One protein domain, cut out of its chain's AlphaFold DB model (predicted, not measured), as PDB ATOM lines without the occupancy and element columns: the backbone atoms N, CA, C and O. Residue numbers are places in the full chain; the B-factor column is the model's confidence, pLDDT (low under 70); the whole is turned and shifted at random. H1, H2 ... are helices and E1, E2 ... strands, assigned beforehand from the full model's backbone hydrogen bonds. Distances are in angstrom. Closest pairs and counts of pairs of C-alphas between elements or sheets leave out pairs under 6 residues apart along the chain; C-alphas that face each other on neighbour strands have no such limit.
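What this domain is: This is residues 210 to 371 of the 371 residues of an uncharacterized protein of Victivallales bacterium CCUG 44730 (UniProt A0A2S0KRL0). A bundle of three helices, H3, H4 and H5, runs up and down, with H2 packed along H3 on one side and H6 along H5 on another, while the shorter H1 packs on H3 and H5 through few contacts. The turn between H2 and H3, residues 249 to 256 with 249 still in H2, sticks out at one end, and a small hairpin of strands, E1 and E2, sits outside the bundle with E1 the nearer strand to H4 and H5. The printed part has 162 residues, with six named helices and two strands in the order H1 H2 H3 H4 H5 E1 E2 H6, and the two strands are antiparallel. The class is mostly helix, and the whole is compact, with a radius of gyration of the C-alphas of 16.3 A and spans of 54 by 38 by 30 A.

How they stand to each other: H1, residues 211 to 220, touches residues 270 to 277 alone of H3, residues 257 to 281, with the closest C-alphas, those of Cys 211 and Phe 274, 6.8 A apart. H1 only just touches H5, residues 316 to 332, with 3 pairs of C-alphas within 8 A, the closest those of Arg 212 and Phe 324 at 6.9 A. H2, residues 226 to 249, is apart from H1 and forms a helical hairpin with H3, at a shallow tilt of 18 degrees, opposite ways; their closest C-alphas, of Trp 226 and Leu 278, are 5.6 A apart. H4, residues 296 to 308, touches H3 at a shallow tilt of 24 degrees, opposite ways, closest at the C-alphas of Ala 269 and Ala 302, 4.3 A. H4 touches residues 318 to 325 alone of H5, with the C-alphas of Thr 306 and Phe 318 closest at 5.2 A; their shallow tilt of 34 degrees is only just short of steep. E1, residues 339 to 341, and E2, residues 344 to 346, form a hairpin, with N 341 and O 344 within hydrogen-bond range at 2.8 A. H6, residues 350 to 360, touches H5, closest at the C-alphas of Leu 323 and Arg 356, 6.1 A. In H1, H2, H3, H4, H5 and H6 every O i to N i+4 pair is within hydrogen-bond range.

Where its parts are: H1 begins at C-alpha 211 (-0.301, -42.967, 20.794) and is 14.5 A long. H2 measures 34.7 A, H3 35.2 A, H4 18.9 A and H5 24.4 A. E1 measures 6.1 A and E2 6.4 A. H6, 15.2 A, ends at C-alpha 360 (-16.664, -47.475, 15.218).

The domain as a whole: The C-alphas farthest apart, of Arg 251 and Leu 335, are 53.8 A apart. The printed part has no cut, and the link from H3 to H4 is long, with 14 residues. The pLDDT is under 70 at residues 334 to 336, 347 to 348 and 365 to 371.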
ATOM      1  N   GLY A 210       3.134 -46.350  19.756       85.88
ATOM      2  CA  GLY A 210       1.739 -45.979  19.490       85.88
ATOM      3  C   GLY A 210       1.212 -44.896  20.440       85.88
ATOM      4  O   GLY A 210       1.518 -44.913  21.630       85.88
ATOM      5  N   CYS A 211       0.332 -44.006  19.958       89.75
ATOM      6  CA  CYS A 211      -0.301 -42.967  20.794       89.75
ATOM      7  C   CYS A 211      -0.993 -43.547  22.045       89.75
ATOM      8  O   CYS A 211      -0.843 -43.008  23.140       89.75
ATOM      9  N   ARG A 212      -1.699 -44.682  21.905       89.88
ATOM     10  CA  ARG A 212      -2.358 -45.373  23.029       89.88
ATOM     11  C   ARG A 212      -1.353 -45.906  24.052       89.88
ATOM     12  O   ARG A 212      -1.534 -45.686  25.243       89.88
ATOM     13  N   GLU A 213      -0.292 -46.565  23.595       88.81
ATOM     14  CA  GLU A 213       0.754 -47.121  24.467       88.81
ATOM     15  C   GLU A 213       1.470 -46.014  25.249       88.81
ATOM     16  O   GLU A 213       1.744 -46.150  26.445       88.81
ATOM     17  N   PHE A 214       1.729 -44.889  24.583       89.81
ATOM     18  CA  PHE A 214       2.313 -43.716  25.212       89.81
ATOM     19  C   PHE A 214       1.377 -43.109  26.262       89.81
ATOM     20  O   PHE A 214       1.804 -42.867  27.390       89.81
ATOM     21  N   TYR A 215       0.089 -42.946  25.944       91.06
ATOM     22  CA  TYR A 215      -0.919 -42.493  26.905       91.06
ATOM     23  C   TYR A 215      -1.017 -43.412  28.128       91.06
ATOM     24  O   TYR A 215      -0.979 -42.942  29.265       91.06
ATOM     25  N   ASP A 216      -1.067 -44.729  27.924       90.38
ATOM     26  CA  ASP A 216      -1.116 -45.698  29.021       90.38
ATOM     27  C   ASP A 216       0.163 -45.662  29.875       90.38
ATOM     28  O   ASP A 216       0.108 -45.877  31.088       90.38
ATOM     29  N   THR A 217       1.310 -45.331  29.274       90.25
ATOM     30  CA  THR A 217       2.561 -45.084  30.005       90.25
ATOM     31  C   THR A 217       2.449 -43.832  30.873       90.25
ATOM     32  O   THR A 217       2.726 -43.916  32.068       90.25
ATOM     33  N   LEU A 218       1.958 -42.712  30.326       90.12
ATOM     34  CA  LEU A 218       1.731 -41.469  31.080       90.12
ATOM     35  C   LEU A 218       0.750 -41.657  32.247       90.12
ATOM     36  O   LEU A 218       0.895 -41.019  33.291       90.12
ATOM     37  N   ARG A 219      -0.245 -42.541  32.091       89.50
ATOM     38  CA  ARG A 219      -1.195 -42.893  33.162       89.50
ATOM     39  C   ARG A 219      -0.535 -43.638  34.318       89.50
ATOM     40  O   ARG A 219      -0.973 -43.495  35.455       89.50
ATOM     41  N   ARG A 220       0.472 -44.464  34.030       90.81
ATOM     42  CA  ARG A 220       1.186 -45.264  35.038       90.81
ATOM     43  C   ARG A 220       2.312 -44.479  35.690       90.81
ATOM     44  O   ARG A 220       2.550 -44.635  36.883       90.81
ATOM     45  N   GLN A 221       3.011 -43.665  34.907       90.44
ATOM     46  CA  GLN A 221       4.179 -42.930  35.353       90.44
ATOM     47  C   GLN A 221       4.273 -41.588  34.642       90.44
ATOM     48  O   GLN A 221       4.174 -41.490  33.420       90.44
ATOM     49  N   ARG A 222       4.541 -40.543  35.427       88.38
ATOM     50  CA  ARG A 222       4.790 -39.212  34.888       88.38
ATOM     51  C   ARG A 222       6.076 -39.205  34.056       88.38
ATOM     52  O   ARG A 222       7.113 -39.682  34.507       88.38
ATOM     53  N   CYS A 223       6.028 -38.610  32.870       89.25
ATOM     54  CA  CYS A 223       7.210 -38.301  32.076       89.25
ATOM     55  C   CYS A 223       7.896 -37.049  32.642       89.25
ATOM     56  O   CYS A 223       7.387 -35.935  32.500       89.25
ATOM     57  N   GLU A 224       9.036 -37.226  33.308       90.75
ATOM     58  CA  GLU A 224       9.794 -36.112  33.897       90.75
ATOM     59  C   GLU A 224      10.416 -35.217  32.813       90.75
ATOM     60  O   GLU A 224      10.289 -33.994  32.868       90.75
ATOM     61  N   ASP A 225      10.940 -35.829  31.750       92.06
ATOM     62  CA  ASP A 225      11.589 -35.146  30.623       92.06
ATOM     63  C   ASP A 225      10.611 -34.706  29.519       92.06
ATOM     64  O   ASP A 225      10.977 -34.590  28.346       92.06
ATOM     65  N   TRP A 226       9.343 -34.453  29.858       92.94
ATOM     66  CA  TRP A 226       8.304 -34.164  28.861       92.94
ATOM     67  C   TRP A 226       8.628 -32.949  27.982       92.94
ATOM     68  O   TRP A 226       8.242 -32.928  26.819       92.94
ATOM     69  N   ARG A 227       9.358 -31.951  28.504       95.00
ATOM     70  CA  ARG A 227       9.788 -30.773  27.726       95.00
ATOM     71  C   ARG A 227      10.822 -31.122  26.667       95.00
ATOM     72  O   ARG A 227      10.749 -30.595  25.564       95.00
ATOM     73  N   LEU A 228      11.772 -31.992  27.013       92.69
ATOM     74  CA  LEU A 228      12.782 -32.463  26.072       92.69
ATOM     75  C   LEU A 228      12.092 -33.233  24.945       92.69
ATOM     76  O   LEU A 228      12.262 -32.881  23.782       92.69
ATOM     77  N   ARG A 229      11.218 -34.181  25.302       90.62
ATOM     78  CA  ARG A 229      10.425 -34.945  24.328       90.62
ATOM     79  C   ARG A 229       9.523 -34.057  23.476       90.62
ATOM     80  O   ARG A 229       9.386 -34.297  22.284       90.62
ATOM     81  N   LEU A 230       8.920 -33.019  24.060       94.69
ATOM     82  CA  LEU A 230       8.115 -32.052  23.310       94.69
ATOM     83  C   LEU A 230       8.972 -31.291  22.292       94.69
ATOM     84  O   LEU A 230       8.530 -31.084  21.167       94.69
ATOM     85  N   GLY A 231      10.200 -30.918  22.664       94.06
ATOM     86  CA  GLY A 231      11.169 -30.325  21.746       94.06
ATOM     87  C   GLY A 231      11.527 -31.257  20.587       94.06
ATOM     88  O   GLY A 231      11.507 -30.828  19.438       94.06
ATOM     89  N   GLU A 232      11.779 -32.537  20.865       91.06
ATOM     90  CA  GLU A 232      12.055 -33.552  19.836       91.06
ATOM     91  C   GLU A 232      10.868 -33.745  18.882       91.06
ATOM     92  O   GLU A 232      11.040 -33.731  17.664       91.06
ATOM     93  N   VAL A 233       9.646 -33.839  19.419       93.75
ATOM     94  CA  VAL A 233       8.414 -33.917  18.619       93.75
ATOM     95  C   VAL A 233       8.223 -32.654  17.774       93.75
ATOM     96  O   VAL A 233       7.876 -32.752  16.600       93.75
ATOM     97  N   GLY A 234       8.487 -31.468  18.329       95.19
ATOM     98  CA  GLY A 234       8.411 -30.204  17.596       95.19
ATOM     99  C   GLY A 234       9.394 -30.137  16.423       95.19
ATOM    100  O   GLY A 234       9.016 -29.715  15.329       95.19
ATOM    101  N   LEU A 235      10.628 -30.615  16.618       91.94
ATOM    102  CA  LEU A 235      11.613 -30.745  15.541       91.94
ATOM    103  C   LEU A 235      11.145 -31.733  14.465       91.94
ATOM    104  O   LEU A 235      11.241 -31.420  13.281       91.94
ATOM    105  N   ALA A 236      10.578 -32.880  14.856       92.62
ATOM    106  CA  ALA A 236      10.040 -33.858  13.914       92.62
ATOM    107  C   ALA A 236       8.866 -33.297  13.087       92.62
ATOM    108  O   ALA A 236       8.797 -33.541  11.884       92.62
ATOM    109  N   ILE A 237       7.972 -32.502  13.691       95.75
ATOM    110  CA  ILE A 237       6.895 -31.804  12.965       95.75
ATOM    111  C   ILE A 237       7.482 -30.820  11.943       95.75
ATOM    112  O   ILE A 237       7.028 -30.787  10.799       95.75
ATOM    113  N   GLY A 238       8.498 -30.042  12.332       94.31
ATOM    114  CA  GLY A 238       9.204 -29.130  11.427       94.31
ATOM    115  C   GLY A 238       9.831 -29.864  10.240       94.31
ATOM    116  O   GLY A 238       9.508 -29.571   9.090       94.31
ATOM    117  N   ASP A 239      10.635 -30.892  10.517       91.38
ATOM    118  CA  ASP A 239      11.282 -31.726   9.500       91.38
ATOM    119  C   ASP A 239      10.269 -32.399   8.557       91.38
ATOM    120  O   ASP A 239      10.522 -32.531   7.356       91.38
ATOM    121  N   LEU A 240       9.109 -32.817   9.078       94.62
ATOM    122  CA  LEU A 240       8.026 -33.397   8.286       94.62
ATOM    123  C   LEU A 240       7.413 -32.373   7.336       94.62
ATOM    124  O   LEU A 240       7.210 -32.677   6.159       94.62
ATOM    125  N   ARG A 241       7.110 -31.170   7.830       94.88
ATOM    126  CA  ARG A 241       6.547 -30.084   7.016       94.88
ATOM    127  C   ARG A 241       7.524 -29.657   5.919       94.88
ATOM    128  O   ARG A 241       7.094 -29.485   4.778       94.88
ATOM    129  N   ASP A 242       8.815 -29.599   6.231       91.88
ATOM    130  CA  ASP A 242       9.876 -29.345   5.254       91.88
ATOM    131  C   ASP A 242       9.939 -30.450   4.192       91.88
ATOM    132  O   ASP A 242       9.934 -30.163   2.993       91.88
ATOM    133  N   LEU A 243       9.945 -31.723   4.609       90.69
ATOM    134  CA  LEU A 243       9.927 -32.862   3.685       90.69
ATOM    135  C   LEU A 243       8.693 -32.815   2.778       90.69
ATOM    136  O   LEU A 243       8.815 -33.008   1.570       90.69
ATOM    137  N   ARG A 244       7.514 -32.523   3.334       91.69
ATOM    138  CA  ARG A 244       6.269 -32.370   2.572       91.69
ATOM    139  C   ARG A 244       6.396 -31.278   1.511       91.69
ATOM    140  O   ARG A 244       5.988 -31.508   0.374       91.69
ATOM    141  N   GLY A 245       6.939 -30.115   1.874       91.56
ATOM    142  CA  GLY A 245       7.192 -29.017   0.940       91.56
ATOM    143  C   GLY A 245       8.086 -29.466  -0.212       91.56
ATOM    144  O   GLY A 245       7.676 -29.401  -1.369       91.56
ATOM    145  N   LYS A 246       9.243 -30.052   0.111       89.75
ATOM    146  CA  LYS A 246      10.204 -30.526  -0.892       89.75
ATOM    147  C   LYS A 246       9.634 -31.627  -1.795       89.75
ATOM    148  O   LYS A 246       9.892 -31.611  -2.991       89.75
ATOM    149  N   VAL A 247       8.830 -32.560  -1.271       87.75
ATOM    150  CA  VAL A 247       8.198 -33.610  -2.095       87.75
ATOM    151  C   VAL A 247       7.216 -33.019  -3.110       87.75
ATOM    152  O   VAL A 247       7.202 -33.480  -4.246       87.75
ATOM    153  N   ARG A 248       6.440 -31.989  -2.747       88.50
ATOM    154  CA  ARG A 248       5.519 -31.311  -3.685       88.50
ATOM    155  C   ARG A 248       6.243 -30.556  -4.799       88.50
ATOM    156  O   ARG A 248       5.676 -30.328  -5.860       88.50
ATOM    157  N   GLU A 249       7.479 -30.139  -4.546       89.06
ATOM    158  CA  GLU A 249       8.321 -29.458  -5.532       89.06
ATOM    159  C   GLU A 249       9.006 -30.439  -6.498       89.06
ATOM    160  O   GLU A 249       9.489 -30.030  -7.561       89.06
ATOM    161  N   LEU A 250       9.043 -31.739  -6.174       84.38
ATOM    162  CA  LEU A 250       9.612 -32.750  -7.057       84.38
ATOM    163  C   LEU A 250       8.756 -32.914  -8.311       84.38
ATOM    164  O   LEU A 250       7.570 -33.222  -8.254       84.38
ATOM    165  N   ARG A 251       9.403 -32.833  -9.477       80.06
ATOM    166  CA  ARG A 251       8.760 -33.164 -10.760       80.06
ATOM    167  C   ARG A 251       8.352 -34.632 -10.859       80.06
ATOM    168  O   ARG A 251       7.437 -34.969 -11.603       80.06
ATOM    169  N   THR A 252       9.086 -35.512 -10.185       79.44
ATOM    170  CA  THR A 252       8.850 -36.955 -10.204       79.44
ATOM    171  C   THR A 252       9.105 -37.489  -8.801       79.44
ATOM    172  O   THR A 252      10.259 -37.731  -8.446       79.44
ATOM    173  N   PRO A 253       8.060 -37.594  -7.965       78.19
ATOM    174  CA  PRO A 253       8.213 -38.160  -6.640       78.19
ATOM    175  C   PRO A 253       8.578 -39.654  -6.736       78.19
ATOM    176  O   PRO A 253       8.231 -40.318  -7.713       78.19
ATOM    177  N   PRO A 254       9.242 -40.214  -5.711       70.31
ATOM    178  CA  PRO A 254       9.716 -41.604  -5.715       70.31
ATOM    179  C   PRO A 254       8.603 -42.668  -5.673       70.31
ATOM    180  O   PRO A 254       8.881 -43.868  -5.631       70.31
ATOM    181  N   GLY A 255       7.338 -42.250  -5.656       76.31
ATOM    182  CA  GLY A 255       6.149 -43.091  -5.653       76.31
ATOM    183  C   GLY A 255       4.902 -42.259  -5.928       76.31
ATOM    184  O   GLY A 255       5.000 -41.137  -6.419       76.31
ATOM    185  N   ASP A 256       3.731 -42.802  -5.600       83.06
ATOM    186  CA  ASP A 256       2.475 -42.060  -5.717       83.06
ATOM    187  C   ASP A 256       2.455 -40.893  -4.720       83.06
ATOM    188  O   ASP A 256       2.435 -41.099  -3.504       83.06
ATOM    189  N   GLU A 257       2.460 -39.666  -5.246       85.69
ATOM    190  CA  GLU A 257       2.438 -38.439  -4.454       85.69
ATOM    191  C   GLU A 257       1.274 -38.429  -3.460       85.69
ATOM    192  O   GLU A 257       1.460 -38.043  -2.307       85.69
ATOM    193  N   ALA A 258       0.091 -38.898  -3.867       86.19
ATOM    194  CA  ALA A 258      -1.090 -38.887  -3.013       86.19
ATOM    195  C   ALA A 258      -0.911 -39.805  -1.795       86.19
ATOM    196  O   ALA A 258      -1.225 -39.409  -0.670       86.19
ATOM    197  N   GLU A 259      -0.354 -41.001  -1.994       85.25
ATOM    198  CA  GLU A 259      -0.094 -41.943  -0.902       85.25
ATOM    199  C   GLU A 259       1.057 -41.459  -0.004       85.25
ATOM    200  O   GLU A 259       0.975 -41.596   1.218       85.25
ATOM    201  N   ILE A 260       2.084 -40.814  -0.574       85.50
ATOM    202  CA  ILE A 260       3.153 -40.167   0.204       85.50
ATOM    203  C   ILE A 260       2.565 -39.065   1.088       85.50
ATOM    204  O   ILE A 260       2.788 -39.062   2.297       85.50
ATOM    205  N   MET A 261       1.791 -38.144   0.510       89.06
ATOM    206  CA  MET A 261       1.173 -37.036   1.244       89.06
ATOM    207  C   MET A 261       0.252 -37.546   2.347       89.06
ATOM    208  O   MET A 261       0.306 -37.052   3.469       89.06
ATOM    209  N   LYS A 262      -0.535 -38.582   2.062       89.19
ATOM    210  CA  LYS A 262      -1.385 -39.244   3.049       89.19
ATOM    211  C   LYS A 262      -0.577 -39.879   4.181       89.19
ATOM    212  O   LYS A 262      -0.956 -39.759   5.342       89.19
ATOM    213  N   GLN A 263       0.547 -40.527   3.889       87.94
ATOM    214  CA  GLN A 263       1.417 -41.067   4.931       87.94
ATOM    215  C   GLN A 263       2.036 -39.955   5.794       87.94
ATOM    216  O   GLN A 263       2.069 -40.085   7.017       87.94
ATOM    217  N   LEU A 264       2.483 -38.857   5.180       90.75
ATOM    218  CA  LEU A 264       3.017 -37.701   5.902       90.75
ATOM    219  C   LEU A 264       1.940 -37.017   6.758       90.75
ATOM    220  O   LEU A 264       2.216 -36.654   7.895       90.75
ATOM    221  N   ASP A 265       0.705 -36.902   6.267       93.06
ATOM    222  CA  ASP A 265      -0.429 -36.386   7.044       93.06
ATOM    223  C   ASP A 265      -0.733 -37.259   8.265       93.06
ATOM    224  O   ASP A 265      -1.036 -36.732   9.336       93.06
ATOM    225  N   LEU A 266      -0.632 -38.586   8.129       92.06
ATOM    226  CA  LEU A 266      -0.801 -39.498   9.258       92.06
ATOM    227  C   LEU A 266       0.292 -39.285  10.309       92.06
ATOM    228  O   LEU A 266      -0.019 -39.186  11.491       92.06
ATOM    229  N   TRP A 267       1.556 -39.206   9.889       92.62
ATOM    230  CA  TRP A 267       2.676 -38.986  10.808       92.62
ATOM    231  C   TRP A 267       2.597 -37.628  11.497       92.62
ATOM    232  O   TRP A 267       2.825 -37.549  12.700       92.62
ATOM    233  N   GLU A 268       2.225 -36.570  10.776       95.75
ATOM    234  CA  GLU A 268       2.029 -35.253  11.382       95.75
ATOM    235  C   GLU A 268       0.909 -35.292  12.420       95.75
ATOM    236  O   GLU A 268       1.094 -34.795  13.527       95.75
ATOM    237  N   ALA A 269      -0.220 -35.934  12.107       96.25
ATOM    238  CA  ALA A 269      -1.306 -36.095  13.066       96.25
ATOM    239  C   ALA A 269      -0.862 -36.888  14.310       96.25
ATOM    240  O   ALA A 269      -1.203 -36.500  15.425       96.25
ATOM    241  N   GLU A 270      -0.074 -37.957  14.153       95.31
ATOM    242  CA  GLU A 270       0.498 -38.706  15.282       95.31
ATOM    243  C   GLU A 270       1.437 -37.826  16.127       95.31
ATOM    244  O   GLU A 270       1.283 -37.767  17.348       95.31
ATOM    245  N   PHE A 271       2.367 -37.094  15.505       96.31
ATOM    246  CA  PHE A 271       3.274 -36.183  16.213       96.31
ATOM    247  C   PHE A 271       2.529 -35.060  16.939       96.31
ATOM    248  O   PHE A 271       2.853 -34.752  18.083       96.31
ATOM    249  N   LEU A 272       1.492 -34.488  16.331       97.12
ATOM    250  CA  LEU A 272       0.644 -33.481  16.968       97.12
ATOM    251  C   LEU A 272      -0.130 -34.052  18.166       97.12
ATOM    252  O   LEU A 272      -0.267 -33.383  19.188       97.12
ATOM    253  N   VAL A 273      -0.579 -35.309  18.095       96.06
ATOM    254  CA  VAL A 273      -1.182 -35.997  19.245       96.06
ATOM    255  C   VAL A 273      -0.151 -36.242  20.357       96.06
ATOM    256  O   VAL A 273      -0.468 -36.041  21.531       96.06
ATOM    257  N   PHE A 274       1.094 -36.603  20.028       94.94
ATOM    258  CA  PHE A 274       2.177 -36.663  21.018       94.94
ATOM    259  C   PHE A 274       2.457 -35.296  21.649       94.94
ATOM    260  O   PHE A 274       2.588 -35.210  22.871       94.94
ATOM    261  N   ALA A 275       2.492 -34.230  20.846       95.19
ATOM    262  CA  ALA A 275       2.661 -32.864  21.328       95.19
ATOM    263  C   ALA A 275       1.527 -32.465  22.281       95.19
ATOM    264  O   ALA A 275       1.801 -31.965  23.369       95.19
ATOM    265  N   TRP A 276       0.272 -32.779  21.940       94.94
ATOM    266  CA  TRP A 276      -0.876 -32.568  22.823       94.94
ATOM    267  C   TRP A 276      -0.705 -33.274  24.172       94.94
ATOM    268  O   TRP A 276      -0.846 -32.636  25.217       94.94
ATOM    269  N   MET A 277      -0.357 -34.563  24.165       93.81
ATOM    270  CA  MET A 277      -0.171 -35.328  25.401       93.81
ATOM    271  C   MET A 277       0.976 -34.777  26.262       93.81
ATOM    272  O   MET A 277       0.847 -34.659  27.482       93.81
ATOM    273  N   LEU A 278       2.101 -34.416  25.641       93.69
ATOM    274  CA  LEU A 278       3.281 -33.899  26.333       93.69
ATOM    275  C   LEU A 278       3.051 -32.491  26.892       93.69
ATOM    276  O   LEU A 278       3.338 -32.240  28.064       93.69
ATOM    277  N   GLU A 279       2.524 -31.585  26.072       93.00
ATOM    278  CA  GLU A 279       2.334 -30.178  26.409       93.00
ATOM    279  C   GLU A 279       1.125 -29.965  27.326       93.00
ATOM    280  O   GLU A 279       1.239 -29.317  28.372       93.00
ATOM    281  N   GLY A 280      -0.020 -30.545  26.962       88.62
ATOM    282  CA  GLY A 280      -1.252 -30.454  27.736       88.62
ATOM    283  C   GLY A 280      -1.123 -31.176  29.073       88.62
ATOM    284  O   GLY A 280      -1.464 -30.623  30.116       88.62
ATOM    285  N   GLY A 281      -0.551 -32.382  29.058       86.81
ATOM    286  CA  GLY A 281      -0.393 -33.202  30.258       86.81
ATOM    287  C   GLY A 281       0.761 -32.771  31.150       86.81
ATOM    288  O   GLY A 281       0.812 -33.154  32.322       86.81
ATOM    289  N   ARG A 282       1.722 -32.002  30.613       88.62
ATOM    290  CA  ARG A 282       2.982 -31.633  31.287       88.62
ATOM    291  C   ARG A 282       3.656 -32.851  31.927       88.62
ATOM    292  O   ARG A 282       4.042 -32.838  33.107       88.62
ATOM    293  N   GLY A 283       3.707 -33.926  31.140       82.50
ATOM    294  CA  GLY A 283       4.215 -35.241  31.523       82.50
ATOM    295  C   GLY A 283       3.220 -36.164  32.233       82.50
ATOM    296  O   GLY A 283       3.600 -37.280  32.562       82.50
ATOM    297  N   GLY A 284       1.984 -35.742  32.496       87.81
ATOM    298  CA  GLY A 284       0.909 -36.587  33.037       87.81
ATOM    299  C   GLY A 284      -0.157 -36.952  31.998       87.81
ATOM    300  O   GLY A 284      -0.035 -36.615  30.826       87.81
ATOM    301  N   ALA A 285      -1.222 -37.620  32.449       86.62
ATOM    302  CA  ALA A 285      -2.343 -38.075  31.615       86.62
ATOM    303  C   ALA A 285      -3.652 -37.287  31.838       86.62
ATOM    304  O   ALA A 285      -4.730 -37.784  31.520       86.62
ATOM    305  N   ALA A 286      -3.570 -36.089  32.421       84.81
ATOM    306  CA  ALA A 286      -4.696 -35.169  32.574       84.81
ATOM    307  C   ALA A 286      -4.476 -33.987  31.630       84.81
ATOM    308  O   ALA A 286      -3.508 -33.245  31.804       84.81
ATOM    309  N   PHE A 287      -5.331 -33.843  30.620       86.00
ATOM    310  CA  PHE A 287      -5.149 -32.854  29.563       86.00
ATOM    311  C   PHE A 287      -6.162 -31.720  29.701       86.00
ATOM    312  O   PHE A 287      -7.291 -31.956  30.127       86.00
ATOM    313  N   PRO A 288      -5.776 -30.483  29.358       81.50
ATOM    314  CA  PRO A 288      -6.716 -29.385  29.287       81.50
ATOM    315  C   PRO A 288      -7.647 -29.555  28.085       81.50
ATOM    316  O   PRO A 288      -7.272 -30.116  27.051       81.50
ATOM    317  N   ASP A 289      -8.842 -29.002  28.219       79.75
ATOM    318  CA  ASP A 289      -9.918 -29.097  27.241       79.75
ATOM    319  C   ASP A 289     -10.483 -27.739  26.807       79.75
ATOM    320  O   ASP A 289     -11.218 -27.704  25.826       79.75
ATOM    321  N   ASP A 290     -10.087 -26.625  27.433       83.62
ATOM    322  CA  ASP A 290     -10.451 -25.274  26.984       83.62
ATOM    323  C   ASP A 290      -9.616 -24.793  25.783       83.62
ATOM    324  O   ASP A 290      -8.410 -25.040  25.674       83.62
ATOM    325  N   ALA A 291     -10.230 -23.975  24.924       82.81
ATOM    326  CA  ALA A 291      -9.529 -23.276  23.851       82.81
ATOM    327  C   ALA A 291      -8.360 -22.422  24.382       82.81
ATOM    328  O   ALA A 291      -8.474 -21.737  25.399       82.81
ATOM    329  N   GLY A 292      -7.231 -22.439  23.669       81.56
ATOM    330  CA  GLY A 292      -6.041 -21.655  24.020       81.56
ATOM    331  C   GLY A 292      -5.225 -22.212  25.192       81.56
ATOM    332  O   GLY A 292      -4.247 -21.588  25.605       81.56
ATOM    333  N   LYS A 293      -5.592 -23.375  25.742       88.25
ATOM    334  CA  LYS A 293      -4.739 -24.085  26.701       88.25
ATOM    335  C   LYS A 293      -3.619 -24.849  25.981       88.25
ATOM    336  O   LYS A 293      -3.794 -25.243  24.827       88.25
ATOM    337  N   PRO A 294      -2.487 -25.105  26.665       89.81
ATOM    338  CA  PRO A 294      -1.356 -25.818  26.072       89.81
ATOM    339  C   PRO A 294      -1.768 -27.190  25.519       89.81
ATOM    340  O   PRO A 294      -2.546 -27.903  26.154       89.81
ATOM    341  N   GLY A 295      -1.272 -27.557  24.340       89.38
ATOM    342  CA  GLY A 295      -1.566 -28.820  23.662       89.38
ATOM    343  C   GLY A 295      -2.922 -28.899  22.949       89.38
ATOM    344  O   GLY A 295      -3.091 -29.759  22.085       89.38
ATOM    345  N   VAL A 296      -3.887 -28.023  23.252       91.56
ATOM    346  CA  VAL A 296      -5.231 -28.071  22.642       91.56
ATOM    347  C   VAL A 296      -5.181 -27.738  21.153       91.56
ATOM    348  O   VAL A 296      -5.842 -28.397  20.357       91.56
ATOM    349  N   GLU A 297      -4.353 -26.773  20.757       93.25
ATOM    350  CA  GLU A 297      -4.147 -26.430  19.346       93.25
ATOM    351  C   GLU A 297      -3.577 -27.612  18.551       93.25
ATOM    352  O   GLU A 297      -4.128 -27.966  17.511       93.25
ATOM    353  N   ALA A 298      -2.555 -28.291  19.084       94.75
ATOM    354  CA  ALA A 298      -1.974 -29.470  18.447       94.75
ATOM    355  C   ALA A 298      -3.012 -30.594  18.270       94.75
ATOM    356  O   ALA A 298      -3.105 -31.198  17.201       94.75
ATOM    357  N   ARG A 299      -3.857 -30.837  19.281       94.88
ATOM    358  CA  ARG A 299      -4.966 -31.802  19.186       94.88
ATOM    359  C   ARG A 299      -5.962 -31.429  18.087       94.88
ATOM    360  O   ARG A 299      -6.395 -32.300  17.337       94.88
ATOM    361  N   GLU A 300      -6.354 -30.159  18.002       95.00
ATOM    362  CA  GLU A 300      -7.289 -29.678  16.979       95.00
ATOM    363  C   GLU A 300      -6.691 -29.758  15.573       95.00
ATOM    364  O   GLU A 300      -7.377 -30.160  14.632       95.00
ATOM    365  N   GLU A 301      -5.408 -29.441  15.421       95.75
ATOM    366  CA  GLU A 301      -4.704 -29.586  14.151       95.75
ATOM    367  C   GLU A 301      -4.627 -31.061  13.725       95.75
ATOM    368  O   GLU A 301      -4.974 -31.396  12.587       95.75
ATOM    369  N   ALA A 302      -4.285 -31.966  14.651       96.00
ATOM    370  CA  ALA A 302      -4.317 -33.406  14.402       96.00
ATOM    371  C   ALA A 302      -5.718 -33.863  13.974       96.00
ATOM    372  O   ALA A 302      -5.882 -34.582  12.985       96.00
ATOM    373  N   TRP A 303      -6.752 -33.402  14.682       95.06
ATOM    374  CA  TRP A 303      -8.144 -33.696  14.360       95.06
ATOM    375  C   TRP A 303      -8.506 -33.250  12.937       95.06
ATOM    376  O   TRP A 303      -9.067 -34.029  12.165       95.06
ATOM    377  N   LEU A 304      -8.132 -32.031  12.545       95.00
ATOM    378  CA  LEU A 304      -8.362 -31.515  11.196       95.00
ATOM    379  C   LEU A 304      -7.642 -32.341  10.126       95.00
ATOM    380  O   LEU A 304      -8.251 -32.653   9.102       95.00
ATOM    381  N   LEU A 305      -6.383 -32.730  10.354       93.81
ATOM    382  CA  LEU A 305      -5.630 -33.581   9.429       93.81
ATOM    383  C   LEU A 305      -6.297 -34.939   9.240       93.81
ATOM    384  O   LEU A 305      -6.522 -35.356   8.105       93.81
ATOM    385  N   THR A 306      -6.689 -35.599  10.331       93.25
ATOM    386  CA  THR A 306      -7.361 -36.899  10.226       93.25
ATOM    387  C   THR A 306      -8.702 -36.813   9.499       93.25
ATOM    388  O   THR A 306      -9.056 -37.728   8.758       93.25
ATOM    389  N   ARG A 307      -9.445 -35.709   9.657       92.62
ATOM    390  CA  ARG A 307     -10.733 -35.504   8.980       92.62
ATOM    391  C   ARG A 307     -10.618 -35.398   7.462       92.62
ATOM    392  O   ARG A 307     -11.551 -35.808   6.779       92.62
ATOM    393  N   LYS A 308      -9.495 -34.904   6.929       91.69
ATOM    394  CA  LYS A 308      -9.260 -34.840   5.471       91.69
ATOM    395  C   LYS A 308      -9.334 -36.218   4.808       91.69
ATOM    396  O   LYS A 308      -9.727 -36.313   3.653       91.69
ATOM    397  N   HIS A 309      -8.985 -37.265   5.557       89.12
ATOM    398  CA  HIS A 309      -8.907 -38.648   5.083       89.12
ATOM    399  C   HIS A 309     -10.051 -39.523   5.609       89.12
ATOM    400  O   HIS A 309     -10.009 -40.740   5.455       89.12
ATOM    401  N   GLU A 310     -11.076 -38.932   6.236       84.31
ATOM    402  CA  GLU A 310     -12.132 -39.695   6.913       84.31
ATOM    403  C   GLU A 310     -12.903 -40.599   5.936       84.31
ATOM    404  O   GLU A 310     -13.230 -41.737   6.272       84.31
ATOM    405  N   ASP A 311     -13.152 -40.119   4.715       84.06
ATOM    406  CA  ASP A 311     -13.951 -40.804   3.687       84.06
ATOM    407  C   ASP A 311     -13.185 -41.821   2.841       84.06
ATOM    408  O   ASP A 311     -13.780 -42.574   2.067       84.06
ATOM    409  N   ASP A 312     -11.876 -41.922   3.047       82.56
ATOM    410  CA  ASP A 312     -11.062 -42.931   2.395       82.56
ATOM    411  C   ASP A 312     -11.221 -44.290   3.099       82.56
ATOM    412  O   ASP A 312     -10.811 -44.506   4.241       82.56
ATOM    413  N   ARG A 313     -11.789 -45.262   2.375       72.56
ATOM    414  CA  ARG A 313     -12.022 -46.633   2.866       72.56
ATOM    415  C   ARG A 313     -10.745 -47.372   3.278       72.56
ATOM    416  O   ARG A 313     -10.833 -48.371   3.979       72.56
ATOM    417  N   SER A 314      -9.575 -46.921   2.834       71.94
ATOM    418  CA  SER A 314      -8.269 -47.514   3.144       71.94
ATOM    419  C   SER A 314      -7.531 -46.818   4.300       71.94
ATOM    420  O   SER A 314      -6.420 -47.225   4.667       71.94
ATOM    421  N   ALA A 315      -8.125 -45.762   4.868       80.19
ATOM    422  CA  ALA A 315      -7.515 -44.848   5.832       80.19
ATOM    423  C   ALA A 315      -7.827 -45.198   7.303       80.19
ATOM    424  O   ALA A 315      -7.938 -44.320   8.155       80.19
ATOM    425  N   PHE A 316      -7.909 -46.491   7.641       86.81
ATOM    426  CA  PHE A 316      -8.243 -46.948   9.001       86.81
ATOM    427  C   PHE A 316      -7.322 -46.396  10.097       86.81
ATOM    428  O   PHE A 316      -7.769 -46.184  11.219       86.81
ATOM    429  N   ALA A 317      -6.051 -46.124   9.786       86.94
ATOM    430  CA  ALA A 317      -5.115 -45.532  10.741       86.94
ATOM    431  C   ALA A 317      -5.568 -44.140  11.225       86.94
ATOM    432  O   ALA A 317      -5.464 -43.845  12.412       86.94
ATOM    433  N   PHE A 318      -6.147 -43.325  10.339       91.44
ATOM    434  CA  PHE A 318      -6.695 -42.018  10.702       91.44
ATOM    435  C   PHE A 318      -7.935 -42.151  11.586       91.44
ATOM    436  O   PHE A 318      -8.057 -41.440  12.579       91.44
ATOM    437  N   LEU A 319      -8.822 -43.102  11.275       91.00
ATOM    438  CA  LEU A 319      -9.999 -43.393  12.099       91.00
ATOM    439  C   LEU A 319      -9.608 -43.893  13.499       91.00
ATOM    440  O   LEU A 319     -10.194 -43.460  14.488       91.00
ATOM    441  N   LYS A 320      -8.584 -44.751  13.605       91.00
ATOM    442  CA  LYS A 320      -8.032 -45.198  14.895       91.00
ATOM    443  C   LYS A 320      -7.471 -44.029  15.706       91.00
ATOM    444  O   LYS A 320      -7.706 -43.962  16.909       91.00
ATOM    445  N   LEU A 321      -6.781 -43.090  15.059       93.19
ATOM    446  CA  LEU A 321      -6.270 -41.895  15.728       93.19
ATOM    447  C   LEU A 321      -7.403 -40.955  16.182       93.19
ATOM    448  O   LEU A 321      -7.353 -40.436  17.294       93.19
ATOM    449  N   GLN A 322      -8.463 -40.793  15.380       93.31
ATOM    450  CA  GLN A 322      -9.664 -40.054  15.793       93.31
ATOM    451  C   GLN A 322     -10.345 -40.690  17.005       93.31
ATOM    452  O   GLN A 322     -10.712 -39.974  17.936       93.31
ATOM    453  N   LEU A 323     -10.507 -42.016  17.005       93.19
ATOM    454  CA  LEU A 323     -11.060 -42.731  18.155       93.19
ATOM    455  C   LEU A 323     -10.214 -42.526  19.397       93.19
ATOM    456  O   LEU A 323     -10.774 -42.226  20.441       93.19
ATOM    457  N   PHE A 324      -8.890 -42.611  19.275       93.56
ATOM    458  CA  PHE A 324      -7.997 -42.344  20.394       93.56
ATOM    459  C   PHE A 324      -8.225 -40.944  20.987       93.56
ATOM    460  O   PHE A 324      -8.398 -40.822  22.196       93.56
ATOM    461  N   ILE A 325      -8.283 -39.899  20.149       93.38
ATOM    462  CA  ILE A 325      -8.547 -38.527  20.616       93.38
ATOM    463  C   ILE A 325      -9.896 -38.456  21.344       93.38
ATOM    464  O   ILE A 325      -9.973 -37.905  22.439       93.38
ATOM    465  N   LEU A 326     -10.954 -39.029  20.760       92.25
ATOM    466  CA  LEU A 326     -12.293 -39.026  21.356       92.25
ATOM    467  C   LEU A 326     -12.352 -39.810  22.669       92.25
ATOM    468  O   LEU A 326     -12.953 -39.328  23.622       92.25
ATOM    469  N   ASP A 327     -11.731 -40.988  22.728       91.75
ATOM    470  CA  ASP A 327     -11.672 -41.826  23.926       91.75
ATOM    471  C   ASP A 327     -11.002 -41.071  25.075       91.75
ATOM    472  O   ASP A 327     -11.539 -41.037  26.176       91.75
ATOM    473  N   VAL A 328      -9.876 -40.404  24.813       90.38
ATOM    474  CA  VAL A 328      -9.174 -39.607  25.827       90.38
ATOM    475  C   VAL A 328     -10.041 -38.448  26.328       90.38
ATOM    476  O   VAL A 328     -10.126 -38.236  27.535       90.38
ATOM    477  N   LEU A 329     -10.723 -37.721  25.433       89.25
ATOM    478  CA  LEU A 329     -11.621 -36.629  25.833       89.25
ATOM    479  C   LEU A 329     -12.815 -37.137  26.652       89.25
ATOM    480  O   LEU A 329     -13.177 -36.527  27.651       89.25
ATOM    481  N   LEU A 330     -13.405 -38.270  26.262       88.38
ATOM    482  CA  LEU A 330     -14.525 -38.895  26.972       88.38
ATOM    483  C   LEU A 330     -14.118 -39.496  28.326       88.38
ATOM    484  O   LEU A 330     -14.935 -39.523  29.245       88.38
ATOM    485  N   GLU A 331     -12.883 -39.990  28.452       87.00
ATOM    486  CA  GLU A 331     -12.310 -40.461  29.721       87.00
ATOM    487  C   GLU A 331     -12.096 -39.305  30.716       87.00
ATOM    488  O   GLU A 331     -12.189 -39.520  31.924       87.00
ATOM    489  N   GLN A 332     -11.798 -38.099  30.221       79.62
ATOM    490  CA  GLN A 332     -11.511 -36.906  31.030       79.62
ATOM    491  C   GLN A 332     -12.735 -36.010  31.266       79.62
ATOM    492  O   GLN A 332     -12.669 -35.081  32.074       79.62
ATOM    493  N   ASP A 333     -13.843 -36.286  30.580       77.06
ATOM    494  CA  ASP A 333     -15.090 -35.547  30.719       77.06
ATOM    495  C   ASP A 333     -15.640 -35.620  32.153       77.06
ATOM    496  O   ASP A 333     -15.611 -36.662  32.817       77.06
ATOM    497  N   SER A 334     -16.192 -34.505  32.625       69.00
ATOM    498  CA  SER A 334     -16.918 -34.439  33.893       69.00
ATOM    499  C   SER A 334     -18.238 -33.709  33.684       69.00
ATOM    500  O   SER A 334     -18.347 -32.870  32.798       69.00
ATOM    501  N   LEU A 335     -19.247 -33.994  34.518       63.16
ATOM    502  CA  LEU A 335     -20.629 -33.498  34.362       63.16
ATOM    503  C   LEU A 335     -20.778 -31.969  34.205       63.16
ATOM    504  O   LEU A 335     -21.850 -31.509  33.821       63.16
ATOM    505  N   LEU A 336     -19.747 -31.189  34.537       65.00
ATOM    506  CA  LEU A 336     -19.745 -29.726  34.489       65.00
ATOM    507  C   LEU A 336     -18.727 -29.151  33.492       65.00
ATOM    508  O   LEU A 336     -18.572 -27.931  33.443       65.00
ATOM    509  N   ASN A 337     -18.019 -29.990  32.729       71.12
ATOM    510  CA  ASN A 337     -16.936 -29.528  31.870       71.12
ATOM    511  C   ASN A 337     -17.425 -29.112  30.479       71.12
ATOM    512  O   ASN A 337     -18.389 -29.658  29.944       71.12
ATOM    513  N   THR A 338     -16.752 -28.125  29.890       74.81
ATOM    514  CA  THR A 338     -16.982 -27.718  28.500       74.81
ATOM    515  C   THR A 338     -15.766 -28.106  27.685       74.81
ATOM    516  O   THR A 338     -14.733 -27.454  27.757       74.81
ATOM    517  N   ILE A 339     -15.906 -29.138  26.860       82.56
ATOM    518  CA  ILE A 339     -14.804 -29.625  26.037       82.56
ATOM    519  C   ILE A 339     -14.762 -28.800  24.755       82.56
ATOM    520  O   ILE A 339     -15.683 -28.855  23.937       82.56
ATOM    521  N   TYR A 340     -13.694 -28.039  24.533       84.81
ATOM    522  CA  TYR A 340     -13.402 -27.512  23.205       84.81
ATOM    523  C   TYR A 340     -13.027 -28.684  22.303       84.81
ATOM    524  O   TYR A 340     -12.159 -29.468  22.669       84.81
ATOM    525  N   TRP A 341     -13.669 -28.831  21.150       86.50
ATOM    526  CA  TRP A 341     -13.361 -29.862  20.162       86.50
ATOM    527  C   TRP A 341     -13.898 -29.472  18.784       86.50
ATOM    528  O   TRP A 341     -14.959 -28.865  18.657       86.50
ATOM    529  N   SER A 342     -13.163 -29.821  17.729       86.12
ATOM    530  CA  SER A 342     -13.514 -29.499  16.341       86.12
ATOM    531  C   SER A 342     -13.825 -28.004  16.126       86.12
ATOM    532  O   SER A 342     -14.749 -27.649  15.382       86.12
ATOM    533  N   GLY A 343     -13.053 -27.133  16.777       85.44
ATOM    534  CA  GLY A 343     -13.162 -25.677  16.692       85.44
ATOM    535  C   GLY A 343     -14.310 -25.045  17.489       85.44
ATOM    536  O   GLY A 343     -14.596 -23.864  17.284       85.44
ATOM    537  N   LYS A 344     -15.020 -25.794  18.347       86.31
ATOM    538  CA  LYS A 344     -16.167 -25.278  19.112       86.31
ATOM    539  C   LYS A 344     -16.195 -25.823  20.544       86.31
ATOM    540  O   LYS A 344     -15.756 -26.944  20.770       86.31
ATOM    541  N   PRO A 345     -16.726 -25.067  21.520       84.31
ATOM    542  CA  PRO A 345     -17.023 -25.603  22.842       84.31
ATOM    543  C   PRO A 345     -18.248 -26.526  22.791       84.31
ATOM    544  O   PRO A 345     -19.265 -26.196  22.178       84.31
ATOM    545  N   HIS A 346     -18.160 -27.665  23.469       81.38
ATOM    546  CA  HIS A 346     -19.231 -28.639  23.624       81.38
ATOM    547  C   HIS A 346     -19.527 -28.831  25.112       81.38
ATOM    548  O   HIS A 346     -18.692 -29.313  25.868       81.38
ATOM    549  N   SER A 347     -20.736 -28.454  25.530       67.62
ATOM    550  CA  SER A 347     -21.198 -28.525  26.925       67.62
ATOM    551  C   SER A 347     -21.832 -29.872  27.298       67.62
ATOM    552  O   SER A 347     -22.500 -29.981  28.321       67.62
ATOM    553  N   ALA A 348     -21.738 -30.871  26.419       65.44
ATOM    554  CA  ALA A 348     -22.341 -32.180  26.616       65.44
ATOM    555  C   ALA A 348     -21.509 -33.256  25.922       65.44
ATOM    556  O   ALA A 348     -21.001 -33.046  24.824       65.44
ATOM    557  N   ARG A 349     -21.460 -34.432  26.544       76.94
ATOM    558  CA  ARG A 349     -20.768 -35.643  26.090       76.94
ATOM    559  C   ARG A 349     -21.352 -36.263  24.811       76.94
ATOM    560  O   ARG A 349     -20.635 -36.848  24.000       76.94
ATOM    561  N   MET A 350     -22.657 -36.073  24.601       79.06
ATOM    562  CA  MET A 350     -23.445 -36.685  23.521       79.06
ATOM    563  C   MET A 350     -22.861 -36.517  22.100       79.06
ATOM    564  O   MET A 350     -22.846 -37.498  21.356       79.06
ATOM    565  N   PRO A 351     -22.366 -35.338  21.666       83.56
ATOM    566  CA  PRO A 351     -21.800 -35.175  20.325       83.56
ATOM    567  C   PRO A 351     -20.494 -35.956  20.126       83.56
ATOM    568  O   PRO A 351     -20.259 -36.471  19.030       83.56
ATOM    569  N   LEU A 352     -19.666 -36.074  21.171       86.06
ATOM    570  CA  LEU A 352     -18.426 -36.849  21.123       86.06
ATOM    571  C   LEU A 352     -18.736 -38.348  21.034       86.06
ATOM    572  O   LEU A 352     -18.165 -39.040  20.192       86.06
ATOM    573  N   GLU A 353     -19.687 -38.841  21.834       88.25
ATOM    574  CA  GLU A 353     -20.137 -40.241  21.787       88.25
ATOM    575  C   GLU A 353     -20.762 -40.600  20.438       88.25
ATOM    576  O   GLU A 353     -20.407 -41.619  19.845       88.25
ATOM    577  N   ALA A 354     -21.620 -39.732  19.897       89.12
ATOM    578  CA  ALA A 354     -22.222 -39.940  18.584       89.12
ATOM    579  C   ALA A 354     -21.159 -40.023  17.475       89.12
ATOM    580  O   ALA A 354     -21.233 -40.893  16.602       89.12
ATOM    581  N   LYS A 355     -20.138 -39.152  17.513       90.88
ATOM    582  CA  LYS A 355     -19.030 -39.206  16.549       90.88
ATOM    583  C   LYS A 355     -18.189 -40.467  16.728       90.88
ATOM    584  O   LYS A 355     -17.843 -41.104  15.734       90.88
ATOM    585  N   ARG A 356     -17.894 -40.851  17.972       91.81
ATOM    586  CA  ARG A 356     -17.169 -42.082  18.300       91.81
ATOM    587  C   ARG A 356     -17.887 -43.309  17.747       91.81
ATOM    588  O   ARG A 356     -17.275 -44.103  17.039       91.81
ATOM    589  N   GLU A 357     -19.188 -43.444  18.001       90.56
ATOM    590  CA  GLU A 357     -19.991 -44.543  17.455       90.56
ATOM    591  C   GLU A 357     -20.003 -44.557  15.924       90.56
ATOM    592  O   GLU A 357     -19.891 -45.622  15.316       90.56
ATOM    593  N   ALA A 358     -20.113 -43.388  15.288       90.38
ATOM    594  CA  ALA A 358     -20.077 -43.288  13.834       90.38
ATOM    595  C   ALA A 358     -18.750 -43.807  13.257       90.38
ATOM    596  O   ALA A 358     -18.761 -44.501  12.241       90.38
ATOM    597  N   ILE A 359     -17.619 -43.522  13.912       89.69
ATOM    598  CA  ILE A 359     -16.309 -44.040  13.497       89.69
ATOM    599  C   ILE A 359     -16.211 -45.550  13.745       89.69
ATOM    600  O   ILE A 359     -15.770 -46.281  12.858       89.69
ATOM    601  N   LEU A 360     -16.675 -46.042  14.897       89.00
ATOM    602  CA  LEU A 360     -16.664 -47.475  15.218       89.00
ATOM    603  C   LEU A 360     -17.411 -48.318  14.181       89.00
ATOM    604  O   LEU A 360     -16.935 -49.385  13.807       89.00
ATOM    605  N   ARG A 361     -18.539 -47.821  13.661       87.75
ATOM    606  CA  ARG A 361     -19.310 -48.498  12.600       87.75
ATOM    607  C   ARG A 361     -18.568 -48.584  11.261       87.75
ATOM    608  O   ARG A 361     -18.942 -49.398  10.421       87.75
ATOM    609  N   ARG A 362     -17.554 -47.742  11.039       85.19
ATOM    610  CA  ARG A 362     -16.734 -47.719   9.814       85.19
ATOM    611  C   ARG A 362     -15.499 -48.611   9.918       85.19
ATOM    612  O   ARG A 362     -14.918 -48.945   8.886       85.19
ATOM    613  N   LEU A 363     -15.079 -48.973  11.130       82.00
ATOM    614  CA  LEU A 363     -13.942 -49.863  11.335       82.00
ATOM    615  C   LEU A 363     -14.351 -51.330  11.135       82.00
ATOM    616  O   LEU A 363     -15.453 -51.724  11.522       82.00
ATOM    617  N   PRO A 364     -13.471 -52.166  10.557       76.00
ATOM    618  CA  PRO A 364     -13.714 -53.597  10.475       76.00
ATOM    619  C   PRO A 364     -13.833 -54.218  11.878       76.00
ATOM    620  O   PRO A 364     -13.212 -53.762  12.842       76.00
ATOM    621  N   ALA A 365     -14.649 -55.270  11.999       62.25
ATOM    622  CA  ALA A 365     -14.882 -55.960  13.267       62.25
ATOM    623  C   ALA A 365     -13.554 -56.434  13.891       62.25
ATOM    624  O   ALA A 365     -12.748 -57.080  13.225       62.25
ATOM    625  N   GLY A 366     -13.327 -56.095  15.164       56.66
ATOM    626  CA  GLY A 366     -12.072 -56.368  15.877       56.66
ATOM    627  C   GLY A 366     -11.034 -55.239  15.824       56.66
ATOM    628  O   GLY A 366     -10.075 -55.284  16.584       56.66
ATOM    629  N   GLU A 367     -11.234 -54.202  15.002       56.09
ATOM    630  CA  GLU A 367     -10.365 -53.012  14.985       56.09
ATOM    631  C   GLU A 367     -10.936 -51.805  15.744       56.09
ATOM    632  O   GLU A 367     -10.219 -50.828  15.958       56.09
ATOM    633  N   GLY A 368     -12.209 -51.865  16.146       47.81
ATOM    634  CA  GLY A 368     -12.898 -50.829  16.929       47.81
ATOM    635  C   GLY A 368     -12.968 -51.094  18.440       47.81
ATOM    636  O   GLY A 368     -13.650 -50.368  19.154       47.81
ATOM    637  N   GLY A 369     -12.329 -52.150  18.946       34.03
ATOM    638  CA  GLY A 369     -12.399 -52.518  20.362       34.03
ATOM    639  C   GLY A 369     -11.188 -52.045  21.161       34.03
ATOM    640  O   GLY A 369     -10.061 -52.411  20.831       34.03
ATOM    641  N   LEU A 370     -11.443 -51.296  22.242       32.56
ATOM    642  CA  LEU A 370     -10.647 -51.398  23.472       32.56
ATOM    643  C   LEU A 370     -10.563 -52.886  23.888       32.56
ATOM    644  O   LEU A 370     -11.527 -53.612  23.619       32.56
ATOM    645  N   PRO A 371      -9.449 -53.343  24.493       33.91
ATOM    646  CA  PRO A 371      -9.352 -54.693  25.049       33.91
ATOM    647  C   PRO A 371     -10.471 -55.010  26.046       33.91
ATOM    648  O   PRO A 371     -10.932 -54.073  26.744       33.91
TER     649      PRO A 371